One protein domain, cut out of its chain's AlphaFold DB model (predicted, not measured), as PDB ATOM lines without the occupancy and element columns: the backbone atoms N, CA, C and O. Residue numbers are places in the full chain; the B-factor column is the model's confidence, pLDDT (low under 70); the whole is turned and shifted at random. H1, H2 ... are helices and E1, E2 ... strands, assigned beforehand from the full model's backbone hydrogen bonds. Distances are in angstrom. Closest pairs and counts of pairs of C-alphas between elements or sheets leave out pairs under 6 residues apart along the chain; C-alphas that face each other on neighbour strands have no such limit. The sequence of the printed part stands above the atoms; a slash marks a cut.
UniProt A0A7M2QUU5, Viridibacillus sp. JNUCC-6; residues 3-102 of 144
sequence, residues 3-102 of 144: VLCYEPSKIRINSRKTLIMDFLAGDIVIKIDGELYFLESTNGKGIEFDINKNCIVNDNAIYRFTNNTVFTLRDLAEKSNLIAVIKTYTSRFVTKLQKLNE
ATOM      1  N   VAL A   3      15.521  28.989  33.726       90.06
ATOM      2  CA  VAL A   3      15.352  29.108  35.167       90.06
ATOM      3  C   VAL A   3      16.617  28.590  35.834       90.06
ATOM      4  O   VAL A   3      17.062  27.465  35.594       90.06
ATOM      5  N   LEU A   4      17.164  29.424  36.704       89.81
ATOM      6  CA  LEU A   4      18.245  29.122  37.619       89.81
ATOM      7  C   LEU A   4      17.625  29.070  39.018       89.81
ATOM      8  O   LEU A   4      17.146  30.085  39.524       89.81
ATOM      9  N   CYS A   5      17.585  27.888  39.630       84.88
ATOM     10  CA  CYS A   5      17.199  27.758  41.034       84.88
ATOM     11  C   CYS A   5      18.455  27.577  41.880       84.88
ATOM     12  O   CYS A   5      19.221  26.634  41.674       84.88
ATOM     13  N   TYR A   6      18.643  28.469  42.844       83.38
ATOM     14  CA  TYR A   6      19.567  28.284  43.949       83.38
ATOM     15  C   TYR A   6      18.977  27.314  44.976       83.38
ATOM     16  O   TYR A   6      17.841  26.849  44.853       83.38
ATOM     17  N   GLU A   7      19.789  26.914  45.951       83.06
ATOM     18  CA  GLU A   7      19.393  25.912  46.937       83.06
ATOM     19  C   GLU A   7      18.133  26.351  47.711       83.06
ATOM     20  O   GLU A   7      18.149  27.416  48.323       83.06
ATOM     21  N   PRO A   8      17.047  25.552  47.701       86.06
ATOM     22  CA  PRO A   8      15.842  25.891  48.439       86.06
ATOM     23  C   PRO A   8      16.129  25.975  49.939       86.06
ATOM     24  O   PRO A   8      16.690  25.047  50.525       86.06
ATOM     25  N   SER A   9      15.642  27.037  50.579       84.12
ATOM     26  CA  SER A   9      15.726  27.253  52.030       84.12
ATOM     27  C   SER A   9      15.228  26.082  52.886       84.12
ATOM     28  O   SER A   9      15.709  25.856  53.997       84.12
ATOM     29  N   LYS A  10      14.252  25.318  52.381       86.12
ATOM     30  CA  LYS A  10      13.725  24.129  53.046       86.12
ATOM     31  C   LYS A  10      13.277  23.107  52.021       86.12
ATOM     32  O   LYS A  10      12.540  23.422  51.092       86.12
ATOM     33  N   ILE A  11      13.661  21.853  52.245       86.19
ATOM     34  CA  ILE A  11      13.248  20.728  51.408       86.19
ATOM     35  C   ILE A  11      12.673  19.625  52.290       86.19
ATOM     36  O   ILE A  11      13.302  19.186  53.256       86.19
ATOM     37  N   ARG A  12      11.464  19.164  51.963       86.06
ATOM     38  CA  ARG A  12      10.792  18.054  52.653       86.06
ATOM     39  C   ARG A  12      10.109  17.125  51.656       86.06
ATOM     40  O   ARG A  12       9.741  17.543  50.565       86.06
ATOM     41  N   ILE A  13       9.925  15.869  52.050       85.62
ATOM     42  CA  ILE A  13       9.176  14.870  51.283       85.62
ATOM     43  C   ILE A  13       8.059  14.350  52.178       85.62
ATOM     44  O   ILE A  13       8.307  14.036  53.342       85.62
ATOM     45  N   ASN A  14       6.833  14.301  51.662       82.31
ATOM     46  CA  ASN A  14       5.690  13.763  52.400       82.31
ATOM     47  C   ASN A  14       5.490  12.255  52.126       82.31
ATOM     48  O   ASN A  14       6.118  11.672  51.241       82.31
ATOM     49  N   SER A  15       4.565  11.625  52.854       75.81
ATOM     50  CA  SER A  15       4.218  10.203  52.683       75.81
ATOM     51  C   SER A  15       3.661   9.854  51.297       75.81
ATOM     52  O   SER A  15       3.688   8.696  50.897       75.81
ATOM     53  N   ARG A  16       3.198  10.850  50.531       79.12
ATOM     54  CA  ARG A  16       2.719  10.695  49.149       79.12
ATOM     55  C   ARG A  16       3.833  10.829  48.108       79.12
ATOM     56  O   ARG A  16       3.537  10.888  46.919       79.12
ATOM     57  N   LYS A  17       5.105  10.870  48.530       83.25
ATOM     58  CA  LYS A  17       6.277  11.093  47.664       83.25
ATOM     59  C   LYS A  17       6.202  12.411  46.886       83.25
ATOM     60  O   LYS A  17       6.705  12.517  45.770       83.25
ATOM     61  N   THR A  18       5.590  13.429  47.479       88.88
ATOM     62  CA  THR A  18       5.667  14.799  46.974       88.88
ATOM     63  C   THR A  18       6.896  15.468  47.572       88.88
ATOM     64  O   THR A  18       7.022  15.548  48.798       88.88
ATOM     65  N   LEU A  19       7.791  15.950  46.714       89.38
ATOM     66  CA  LEU A  19       8.882  16.841  47.091       89.38
ATOM     67  C   LEU A  19       8.323  18.254  47.253       89.38
ATOM     68  O   LEU A  19       7.695  18.773  46.337       89.38
ATOM     69  N   ILE A  20       8.555  18.872  48.403       90.25
ATOM     70  CA  ILE A  20       8.125  20.236  48.700       90.25
ATOM     71  C   ILE A  20       9.378  21.068  48.957       90.25
ATOM     72  O   ILE A  20      10.147  20.758  49.874       90.25
ATOM     73  N   MET A  21       9.580  22.096  48.136       89.69
ATOM     74  CA  MET A  21      10.744  22.985  48.169       89.69
ATOM     75  C   MET A  21      10.290  24.415  48.435       89.69
ATOM     76  O   MET A  21       9.579  24.998  47.619       89.69
ATOM     77  N   ASP A  22      10.709  24.982  49.560       88.31
ATOM     78  CA  ASP A  22      10.434  26.377  49.890       88.31
ATOM     79  C   ASP A  22      11.618  27.243  49.438       88.31
ATOM     80  O   ASP A  22      12.769  26.980  49.799       88.31
ATOM     81  N   PHE A  23      11.323  28.282  48.663       85.94
ATOM     82  CA  PHE A  23      12.294  29.236  48.128       85.94
ATOM     83  C   PHE A  23      12.084  30.615  48.765       85.94
ATOM     84  O   PHE A  23      10.946  31.037  48.995       85.94
ATOM     85  N   LEU A  24      13.177  31.315  49.040       85.81
ATOM     86  CA  LEU A  24      13.199  32.715  49.445       85.81
ATOM     87  C   LEU A  24      13.244  33.627  48.215       85.81
ATOM     88  O   LEU A  24      13.435  33.190  47.076       85.81
ATOM     89  N   ALA A  25      13.046  34.924  48.452       85.56
ATOM     90  CA  ALA A  25      13.283  35.934  47.431       85.56
ATOM     91  C   ALA A  25      14.735  35.841  46.929       85.56
ATOM     92  O   ALA A  25      15.662  35.690  47.722       85.56
ATOM     93  N   GLY A  26      14.921  35.914  45.613       85.19
ATOM     94  CA  GLY A  26      16.217  35.749  44.957       85.19
ATOM     95  C   GLY A  26      16.644  34.304  44.677       85.19
ATOM     96  O   GLY A  26      17.497  34.112  43.814       85.19
ATOM     97  N   ASP A  27      16.034  33.289  45.304       88.50
ATOM     98  CA  ASP A  27      16.454  31.892  45.101       88.50
ATOM     99  C   ASP A  27      16.067  31.348  43.720       88.50
ATOM    100  O   ASP A  27      16.713  30.445  43.197       88.50
ATOM    101  N   ILE A  28      15.000  31.877  43.118       90.44
ATOM    102  CA  ILE A  28      14.637  31.568  41.734       90.44
ATOM    103  C   ILE A  28      14.973  32.781  40.883       90.44
ATOM    104  O   ILE A  28      14.474  33.883  41.122       90.44
ATOM    105  N   VAL A  29      15.781  32.553  39.858       91.88
ATOM    106  CA  VAL A  29      16.144  33.549  38.858       91.88
ATOM    107  C   VAL A  29      15.721  33.038  37.498       91.88
ATOM    108  O   VAL A  29      15.967  31.886  37.148       91.88
ATOM    109  N   ILE A  30      15.074  33.891  36.719       92.88
ATOM    110  CA  ILE A  30      14.771  33.609  35.320       92.88
ATOM    111  C   ILE A  30      15.680  34.446  34.429       92.88
ATOM    112  O   ILE A  30      15.967  35.605  34.724       92.88
ATOM    113  N   LYS A  31      16.114  33.854  33.322       94.00
ATOM    114  CA  LYS A  31      16.868  34.510  32.264       94.00
ATOM    115  C   LYS A  31      16.011  34.605  31.009       94.00
ATOM    116  O   LYS A  31      15.587  33.580  30.454       94.00
ATOM    117  N   ILE A  32      15.758  35.831  30.561       91.19
ATOM    118  CA  ILE A  32      15.018  36.138  29.329       91.19
ATOM    119  C   ILE A  32      15.874  37.120  28.532       91.19
ATOM    120  O   ILE A  32      16.323  38.118  29.080       91.19
ATOM    121  N   ASP A  33      16.161  36.791  27.273       90.06
ATOM    122  CA  ASP A  33      16.935  37.634  26.345       90.06
ATOM    123  C   ASP A  33      18.292  38.133  26.881       90.06
ATOM    124  O   ASP A  33      18.786  39.186  26.500       90.06
ATOM    125  N   GLY A  34      18.927  37.345  27.756       89.88
ATOM    126  CA  GLY A  34      20.226  37.666  28.360       89.88
ATOM    127  C   GLY A  34      20.141  38.351  29.725       89.88
ATOM    128  O   GLY A  34      21.094  38.243  30.494       89.88
ATOM    129  N   GLU A  35      18.996  38.939  30.060       92.62
ATOM    130  CA  GLU A  35      18.743  39.640  31.320       92.62
ATOM    131  C   GLU A  35      18.294  38.683  32.431       92.62
ATOM    132  O   GLU A  35      17.605  37.690  32.172       92.62
ATOM    133  N   LEU A  36      18.679  38.985  33.676       93.38
ATOM    134  CA  LEU A  36      18.345  38.194  34.863       93.38
ATOM    135  C   LEU A  36      17.261  38.880  35.691       93.38
ATOM    136  O   LEU A  36      17.397  40.042  36.077       93.38
ATOM    137  N   TYR A  37      16.225  38.124  36.041       92.56
ATOM    138  CA  TYR A  37      15.137  38.597  36.886       92.56
ATOM    139  C   TYR A  37      14.981  37.698  38.098       92.56
ATOM    140  O   TYR A  37      14.878  36.476  37.980       92.56
ATOM    141  N   PHE A  38      14.954  38.318  39.268       92.06
ATOM    142  CA  PHE A  38      14.983  37.633  40.552       92.06
ATOM    143  C   PHE A  38      13.574  37.545  41.111       92.06
ATOM    144  O   PHE A  38      12.787  38.477  40.962       92.06
ATOM    145  N   LEU A  39      13.253  36.433  41.758       90.62
ATOM    146  CA  LEU A  39      11.993  36.276  42.467       90.62
ATOM    147  C   LEU A  39      11.887  37.317  43.590       90.62
ATOM    148  O   LEU A  39      12.703  37.310  44.507       90.62
ATOM    149  N   GLU A  40      10.883  38.192  43.542       87.44
ATOM    150  CA  GLU A  40      10.712  39.271  44.531       87.44
ATOM    151  C   GLU A  40      10.110  38.768  45.841       87.44
ATOM    152  O   GLU A  40      10.424  39.251  46.924       87.44
ATOM    153  N   SER A  41       9.195  37.809  45.737       71.06
ATOM    154  CA  SER A  41       8.473  37.261  46.873       71.06
ATOM    155  C   SER A  41       7.860  35.924  46.486       71.06
ATOM    156  O   SER A  41       7.221  35.790  45.438       71.06
ATOM    157  N   THR A  42       8.016  34.930  47.357       63.19
ATOM    158  CA  THR A  42       7.120  33.782  47.376       63.19
ATOM    159  C   THR A  42       5.916  34.186  48.213       63.19
ATOM    160  O   THR A  42       6.027  34.354  49.424       63.19
ATOM    161  N   ASN A  43       4.739  34.344  47.603       59.78
ATOM    162  CA  ASN A  43       3.475  34.497  48.340       59.78
ATOM    163  C   ASN A  43       3.116  33.182  49.073       59.78
ATOM    164  O   ASN A  43       2.108  32.544  48.777       59.78
ATOM    165  N   GLY A  44       3.981  32.728  49.983       55.75
ATOM    166  CA  GLY A  44       3.817  31.567  50.853       55.75
ATOM    167  C   GLY A  44       3.799  30.196  50.173       55.75
ATOM    168  O   GLY A  44       3.520  29.209  50.849       55.75
ATOM    169  N   LYS A  45       4.057  30.091  48.863       65.56
ATOM    170  CA  LYS A  45       3.964  28.823  48.123       65.56
ATOM    171  C   LYS A  45       5.358  28.312  47.763       65.56
ATOM    172  O   LYS A  45       6.040  28.901  46.931       65.56
ATOM    173  N   GLY A  46       5.780  27.225  48.406       84.81
ATOM    174  CA  GLY A  46       6.867  26.384  47.903       84.81
ATOM    175  C   GLY A  46       6.440  25.648  46.632       84.81
ATOM    176  O   GLY A  46       5.254  25.607  46.308       84.81
ATOM    177  N   ILE A  47       7.381  25.062  45.898       90.75
ATOM    178  CA  ILE A  47       7.072  24.205  44.747       90.75
ATOM    179  C   ILE A  47       6.787  22.794  45.258       90.75
ATOM    180  O   ILE A  47       7.627  22.194  45.931       90.75
ATOM    181  N   GLU A  48       5.615  22.259  44.915       92.75
ATOM    182  CA  GLU A  48       5.225  20.882  45.210       92.75
ATOM    183  C   GLU A  48       5.348  20.031  43.950       92.75
ATOM    184  O   GLU A  48       4.722  20.320  42.931       92.75
ATOM    185  N   PHE A  49       6.143  18.969  44.011       91.94
ATOM    186  CA  PHE A  49       6.452  18.117  42.871       91.94
ATOM    187  C   PHE A  49       6.147  16.651  43.185       91.94
ATOM    188  O   PHE A  49       6.738  16.068  44.095       91.94
ATOM    189  N   ASP A  50       5.221  16.045  42.443       90.50
ATOM    190  CA  ASP A  50       4.925  14.615  42.526       90.50
ATOM    191  C   ASP A  50       6.036  13.841  41.815       90.50
ATOM    192  O   ASP A  50       6.187  13.911  40.594       90.50
ATOM    193  N   ILE A  51       6.828  13.100  42.590       86.75
ATOM    194  CA  ILE A  51       7.989  12.369  42.077       86.75
ATOM    195  C   ILE A  51       7.556  11.209  41.172       86.75
ATOM    196  O   ILE A  51       8.234  10.927  40.187       86.75
ATOM    197  N   ASN A  52       6.431  10.551  41.469       84.94
ATOM    198  CA  ASN A  52       5.969   9.402  40.688       84.94
ATOM    199  C   ASN A  52       5.394   9.853  39.344       84.94
ATOM    200  O   ASN A  52       5.671   9.247  38.313       84.94
ATOM    201  N   LYS A  53       4.579  10.914  39.363       88.81
ATOM    202  CA  LYS A  53       3.948  11.475  38.158       88.81
ATOM    203  C   LYS A  53       4.858  12.422  37.394       88.81
ATOM    204  O   LYS A  53       4.546  12.789  36.265       88.81
ATOM    205  N   ASN A  54       5.978  12.803  38.000       87.00
ATOM    206  CA  ASN A  54       6.963  13.691  37.418       87.00
ATOM    207  C   ASN A  54       6.374  15.066  37.023       87.00
ATOM    208  O   ASN A  54       6.664  15.584  35.942       87.00
ATOM    209  N   CYS A  55       5.531  15.650  37.882       90.12
ATOM    210  CA  CYS A  55       4.822  16.902  37.602       90.12
ATOM    211  C   CYS A  55       4.705  17.825  38.826       90.12
ATOM    212  O   CYS A  55       4.764  17.379  39.973       90.12
ATOM    213  N   ILE A  56       4.520  19.127  38.578       91.38
ATOM    214  CA  ILE A  56       4.204  20.112  39.624       91.38
ATOM    215  C   ILE A  56       2.731  19.958  40.022       91.38
ATOM    216  O   ILE A  56       1.854  19.920  39.166       91.38
ATOM    217  N   VAL A  57       2.466  19.877  41.326       91.94
ATOM    218  CA  VAL A  57       1.124  19.679  41.898       91.94
ATOM    219  C   VAL A  57       0.388  21.007  42.069       91.94
ATOM    220  O   VAL A  57      -0.821  21.083  41.872       91.94
ATOM    221  N   ASN A  58       1.110  22.068  42.426       91.38
ATOM    222  CA  ASN A  58       0.561  23.392  42.707       91.38
ATOM    223  C   ASN A  58       0.800  24.384  41.556       91.38
ATOM    224  O   ASN A  58       1.176  25.536  41.770       91.38
ATOM    225  N   ASP A  59       0.561  23.938  40.327       88.12
ATOM    226  CA  ASP A  59       0.902  24.641  39.085       88.12
ATOM    227  C   ASP A  59       0.217  26.015  38.897       88.12
ATOM    228  O   ASP A  59       0.737  26.880  38.195       88.12
ATOM    229  N   ASN A  60      -0.895  26.264  39.596       89.62
ATOM    230  CA  ASN A  60      -1.592  27.555  39.627       89.62
ATOM    231  C   ASN A  60      -0.935  28.606  40.551       89.62
ATOM    232  O   ASN A  60      -1.469  29.706  40.717       89.62
ATOM    233  N   ALA A  61       0.171  28.287  41.233       88.94
ATOM    234  CA  ALA A  61       0.889  29.262  42.052       88.94
ATOM    235  C   ALA A  61       1.528  30.353  41.178       88.94
ATOM    236  O   ALA A  61       2.059  30.064  40.111       88.94
ATOM    237  N   ILE A  62       1.479  31.602  41.645       89.38
ATOM    238  CA  ILE A  62       1.954  32.780  40.911       89.38
ATOM    239  C   ILE A  62       3.268  33.272  41.523       89.38
ATOM    240  O   ILE A  62       3.355  33.441  42.740       89.38
ATOM    241  N   TYR A  63       4.255  33.532  40.665       89.50
ATOM    242  CA  TYR A  63       5.598  33.998  41.007       89.50
ATOM    243  C   TYR A  63       5.851  35.344  40.323       89.50
ATOM    244  O   TYR A  63       5.602  35.490  39.123       89.50
ATOM    245  N   ARG A  64       6.321  36.332  41.094       90.94
ATOM    246  CA  ARG A  64       6.608  37.694  40.621       90.94
ATOM    247  C   ARG A  64       8.107  37.973  40.652       90.94
ATOM    248  O   ARG A  64       8.757  37.696  41.656       90.94
ATOM    249  N   PHE A  65       8.624  38.549  39.574       91.44
ATOM    250  CA  PHE A  65      10.044  38.832  39.387       91.44
ATOM    251  C   PHE A  65      10.329  40.340  39.286       91.44
ATOM    252  O   PHE A  65       9.430  41.116  38.968       91.44
ATOM    253  N   THR A  66      11.586  40.738  39.519       90.19
ATOM    254  CA  THR A  66      12.053  42.136  39.684       90.19
ATOM    255  C   THR A  66      11.731  43.120  38.552       90.19
ATOM    256  O   THR A  66      11.849  44.328  38.733       90.19
ATOM    257  N   ASN A  67      11.326  42.649  37.374       85.94
ATOM    258  CA  ASN A  67      10.891  43.484  36.247       85.94
ATOM    259  C   ASN A  67       9.360  43.574  36.111       85.94
ATOM    260  O   ASN A  67       8.860  43.852  35.023       85.94
ATOM    261  N   ASN A  68       8.612  43.290  37.181       85.00
ATOM    262  CA  ASN A  68       7.157  43.115  37.174       85.00
ATOM    263  C   ASN A  68       6.655  41.946  36.309       85.00
ATOM    264  O   ASN A  68       5.453  41.848  36.055       85.00
ATOM    265  N   THR A  69       7.531  41.036  35.871       87.38
ATOM    266  CA  THR A  69       7.084  39.825  35.177       87.38
ATOM    267  C   THR A  69       6.407  38.893  36.164       87.38
ATOM    268  O   THR A  69       6.886  38.661  37.276       87.38
ATOM    269  N   VAL A  70       5.278  38.339  35.735       90.00
ATOM    270  CA  VAL A  70       4.470  37.419  36.522       90.00
ATOM    271  C   VAL A  70       4.281  36.143  35.719       90.00
ATOM    272  O   VAL A  70       3.802  36.186  34.589       90.00
ATOM    273  N   PHE A  71       4.629  35.009  36.320       89.94
ATOM    274  CA  PHE A  71       4.398  33.693  35.737       89.94
ATOM    275  C   PHE A  71       3.643  32.800  36.709       89.94
ATOM    276  O   PHE A  71       3.836  32.873  37.925       89.94
ATOM    277  N   THR A  72       2.807  31.918  36.168       90.94
ATOM    278  CA  THR A  72       2.348  30.755  36.930       90.94
ATOM    279  C   THR A  72       3.450  29.694  36.982       90.94
ATOM    280  O   THR A  72       4.335  29.657  36.123       90.94
ATOM    281  N   LEU A  73       3.412  28.789  37.965       89.56
ATOM    282  CA  LEU A  73       4.309  27.628  37.960       89.56
ATOM    283  C   LEU A  73       4.105  26.761  36.719       89.56
ATOM    284  O   LEU A  73       5.078  26.192  36.230       89.56
ATOM    285  N   ARG A  74       2.879  26.692  36.184       90.75
ATOM    286  CA  ARG A  74       2.606  26.046  34.897       90.75
ATOM    287  C   ARG A  74       3.393  26.705  33.764       90.75
ATOM    288  O   ARG A  74       4.109  26.012  33.051       90.75
ATOM    289  N   ASP A  75       3.331  28.032  33.651       91.38
ATOM    290  CA  ASP A  75       4.093  28.772  32.639       91.38
ATOM    291  C   ASP A  75       5.592  28.504  32.759       91.38
ATOM    292  O   ASP A  75       6.256  28.241  31.758       91.38
ATOM    293  N   LEU A  76       6.132  28.550  33.981       89.81
ATOM    294  CA  LEU A  76       7.545  28.265  34.218       89.81
ATOM    295  C   LEU A  76       7.885  26.820  33.839       89.81
ATOM    296  O   LEU A  76       8.894  26.596  33.178       89.81
ATOM    297  N   ALA A  77       7.057  25.841  34.199       90.62
ATOM    298  CA  ALA A  77       7.283  24.441  33.857       90.62
ATOM    299  C   ALA A  77       7.271  24.173  32.345       90.62
ATOM    300  O   ALA A  77       8.075  23.373  31.873       90.62
ATOM    301  N   GLU A  78       6.383  24.830  31.597       90.56
ATOM    302  CA  GLU A  78       6.219  24.612  30.153       90.56
ATOM    303  C   GLU A  78       7.224  25.406  29.310       90.56
ATOM    304  O   GLU A  78       7.667  24.939  28.263       90.56
ATOM    305  N   LYS A  79       7.590  26.616  29.751       88.44
ATOM    306  CA  LYS A  79       8.395  27.569  28.963       88.44
ATOM    307  C   LYS A  79       9.873  27.600  29.358       88.44
ATOM    308  O   LYS A  79      10.630  28.401  28.804       88.44
ATOM    309  N   SER A  80      10.291  26.784  30.328       90.06
ATOM    310  CA  SER A  80      11.672  26.751  30.824       90.06
ATOM    311  C   SER A  80      12.148  25.346  31.206       90.06
ATOM    312  O   SER A  80      11.433  24.357  31.100       90.06
ATOM    313  N   ASN A  81      13.381  25.267  31.703       91.94
ATOM    314  CA  ASN A  81      14.018  24.073  32.254       91.94
ATOM    315  C   ASN A  81      13.661  23.789  33.732       91.94
ATOM    316  O   ASN A  81      14.307  22.935  34.341       91.94
ATOM    317  N   LEU A  82      12.653  24.447  34.323       90.44
ATOM    318  CA  LEU A  82      12.304  24.302  35.747       90.44
ATOM    319  C   LEU A  82      12.163  22.833  36.196       90.44
ATOM    320  O   LEU A  82      12.718  22.448  37.220       90.44
ATOM    321  N   ILE A  83      11.477  21.983  35.423       89.69
ATOM    322  CA  ILE A  83      11.302  20.559  35.772       89.69
ATOM    323  C   ILE A  83      12.646  19.824  35.831       89.69
ATOM    324  O   ILE A  83      12.869  19.006  36.724       89.69
ATOM    325  N   ALA A  84      13.555  20.115  34.899       88.50
ATOM    326  CA  ALA A  84      14.887  19.522  34.893       88.50
ATOM    327  C   ALA A  84      15.684  19.958  36.130       88.50
ATOM    328  O   ALA A  84      16.305  19.120  36.781       88.50
ATOM    329  N   VAL A  85      15.594  21.237  36.504       88.12
ATOM    330  CA  VAL A  85      16.217  21.775  37.719       88.12
ATOM    331  C   VAL A  85      15.644  21.106  38.974       88.12
ATOM    332  O   VAL A  85      16.409  20.603  39.795       88.12
ATOM    333  N   ILE A  86      14.318  20.979  39.091       88.06
ATOM    334  CA  ILE A  86      13.652  20.291  40.213       88.06
ATOM    335  C   ILE A  86      14.144  18.844  40.358       88.06
ATOM    336  O   ILE A  86      14.434  18.381  41.467       88.06
ATOM    337  N   LYS A  87      14.302  18.126  39.240       86.25
ATOM    338  CA  LYS A  87      14.811  16.749  39.248       86.25
ATOM    339  C   LYS A  87      16.203  16.631  39.865       86.25
ATOM    340  O   LYS A  87      16.480  15.621  40.512       86.25
ATOM    341  N   THR A  88      17.050  17.652  39.748       84.94
ATOM    342  CA  THR A  88      18.376  17.637  40.390       84.94
ATOM    343  C   THR A  88      18.304  17.617  41.919       84.94
ATOM    344  O   THR A  88      19.212  17.102  42.568       84.94
ATOM    345  N   TYR A  89      17.209  18.103  42.511       78.94
ATOM    346  CA  TYR A  89      16.965  17.968  43.945       78.94
ATOM    347  C   TYR A  89      16.411  16.586  44.278       78.94
ATOM    348  O   TYR A  89      16.847  15.984  45.255       78.94
ATOM    349  N   THR A  90      15.520  16.024  43.451       72.44
ATOM    350  CA  THR A  90      14.975  14.673  43.695       72.44
ATOM    351  C   THR A  90      16.071  13.606  43.789       72.44
ATOM    352  O   THR A  90      15.999  12.748  44.668       72.44
ATOM    353  N   SER A  91      17.126  13.702  42.969       68.44
ATOM    354  CA  SER A  91      18.258  12.767  42.983       68.44
ATOM    355  C   SER A  91      19.066  12.825  44.288       68.44
ATOM    356  O   SER A  91      19.502  11.789  44.788       68.44
ATOM    357  N   ARG A  92      19.194  14.008  44.905       67.38
ATOM    358  CA  ARG A  92      19.871  14.195  46.203       67.38
ATOM    359  C   ARG A  92      19.101  13.590  47.381       67.38
ATOM    360  O   ARG A  92      19.694  13.311  48.419       67.38
ATOM    361  N   PHE A  93      17.796  13.354  47.231       64.50
ATOM    362  CA  PHE A  93      16.943  12.772  48.273       64.50
ATOM    363  C   PHE A  93      16.552  11.309  48.015       64.50
ATOM    364  O   PHE A  93      15.744  10.757  48.768       64.50
ATOM    365  N   VAL A  94      17.159  10.648  47.019       61.31
ATOM    366  CA  VAL A  94      16.911   9.232  46.678       61.31
ATOM    367  C   VAL A  94      17.077   8.312  47.887       61.31
ATOM    368  O   VAL A  94      16.243   7.439  48.095       61.31
ATOM    369  N   THR A  95      18.059   8.552  48.759       56.19
ATOM    370  CA  THR A  95      18.272   7.734  49.966       56.19
ATOM    371  C   THR A  95      17.132   7.871  50.985       56.19
ATOM    372  O   THR A  95      16.758   6.899  51.635       56.19
ATOM    373  N   LYS A  96      16.526   9.064  51.118       57.81
ATOM    374  CA  LYS A  96      15.322   9.255  51.954       57.81
ATOM    375  C   LYS A  96      14.087   8.626  51.304       57.81
ATOM    376  O   LYS A  96      13.245   8.081  52.008       57.81
ATOM    377  N   LEU A  97      13.995   8.676  49.976       57.62
ATOM    378  CA  LEU A  97      12.920   8.039  49.209       57.62
ATOM    379  C   LEU A  97      12.986   6.508  49.264       57.62
ATOM    380  O   LEU A  97      11.944   5.868  49.328       57.62
ATOM    381  N   GLN A  98      14.186   5.926  49.282       56.75
ATOM    382  CA  GLN A  98      14.393   4.486  49.456       56.75
ATOM    383  C   GLN A  98      13.932   4.016  50.842       56.75
ATOM    384  O   GLN A  98      13.154   3.075  50.913       56.75
ATOM    385  N   LYS A  99      14.272   4.741  51.919       55.97
ATOM    386  CA  LYS A  99      13.769   4.449  53.279       55.97
ATOM    387  C   LYS A  99      12.245   4.549  53.422       55.97
ATOM    388  O   LYS A  99      11.665   3.895  54.276       55.97
ATOM    389  N   LEU A 100      11.587   5.375  52.606       54.41
ATOM    390  CA  LEU A 100      10.119   5.456  52.544       54.41
ATOM    391  C   LEU A 100       9.485   4.293  51.761       54.41
ATOM    392  O   LEU A 100       8.282   4.082  51.875       54.41
ATOM    393  N   ASN A 101      10.268   3.580  50.946       53.94
ATOM    394  CA  ASN A 101       9.822   2.437  50.145       53.94
ATOM    395  C   ASN A 101      10.123   1.084  50.793       53.94
ATOM    396  O   ASN A 101       9.615   0.075  50.308       53.94
ATOM    397  N   GLU A 102      10.945   1.041  51.840       54.41
ATOM    398  CA  GLU A 102      11.127  -0.180  52.617       54.41
ATOM    399  C   GLU A 102       9.815  -0.491  53.350       54.41
ATOM    400  O   GLU A 102       9.271   0.394  54.024       54.41
TER     401      GLU A 102
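Overview. This is residues 3 to 102 of the 144 residues of a protein of Viridibacillus sp. JNUCC-6 (UniProt A0A7M2QUU5). Two small sheets lie one after the other along an elongated domain: a strongly twisted sheet of five strands, E1, E4, E5, E7 and E8, towards one end, and a flatter sheet of three, E2, E3 and E6, next to it. H1 packs at the five-stranded sheet beside its strands, H2 crosses over the three-stranded sheet, and H3 lies at the far end of the long axis. The chain passes back and forth between the sheets; 100 residues are printed, with eight named strands, E1 to E8, and then three named helices, H1 to H3. The strand orders are E1, E4, E5, E7, E8 and E2, E3, E6, the latter antiparallel; the class is mixed, helices and strands. The whole is compact, with a radius of gyration of the C-alphas of 13.6 A, and spans 47 by 22 by 22 A.

Along the chain. In the larger sheet, E1 is residues 3 to 5, beginning at C-alpha 3 (15.352, 29.108, 35.167); E4 is 28 to 32, 13.2 A long; E5 is 35 to 41, 18.8 A; E7 is 62 to 65; E8 is 70 to 72. In the smaller sheet, E2 is residues 10 to 13, E3 is 18 to 22, 12.9 A long, and E6 is 47 to 50. H1 is residues 73 to 79, H2 is 82 to 92, 16.4 A long, and H3 is 94 to 101, ending at C-alpha 101 (9.822, 2.437, 50.145).

Arrangement. In the larger sheet, E1 and E4 are antiparallel, with N 4 and O 29 2.8 A apart. The hairpin E4 and E5 has N 30 and O 37 at 2.9 A. E5 and E7 meet only at a point, C-alphas 39 and 65 facing each other at 4.5 A. The hairpin E7 and E8 has N 63 and O 71 at 2.8 A. H1 is on this sheet, over none of its strands, at a height over the sheet of 5.4 A; its C-alpha 73 and that of Ile 62 are the closest of H1 and E7, 6.4 A apart. H2 only grazes this sheet, with its residues 82 to 86. H1 and H2 are close but not clearly touching; the C-alphas of Ala 77 and Ile 83 are closest, 5.9 A apart, and their lines are only just about perpendicular, at 71 degrees. In the smaller sheet, the hairpin E2 and E3 has N 12 and O 20 at 2.9 A, and antiparallel E3 and E6 have N 19 and O 49 at 2.8 A. H2 is on it at a height over the sheet of 10.1 A, over E6 and, only just, with 3 C-alphas, over E3; it runs across the strands, at 70 degrees to E6 on the local plane. H3 only grazes this sheet, with its residues 96 to 100, and meets H2 only through their link. Every O i to N i+4 pair is within hydrogen-bond range in H1 and H3, and 5 of 7 are in H2.

Size, cuts and confidence. The C-alphas of Asn 67 and Glu 102 are the two farthest apart, at 46.6 A. The printed part has no cut. The link from E6 to E7 is long, 11 residues, and its residues 55 to 56 pair antiparallel with residues 49 to 50 of E6; the other links are tight. Mean pLDDT of the printed part is 83.5; residues 42 to 45 and 91 to 102 are under 70.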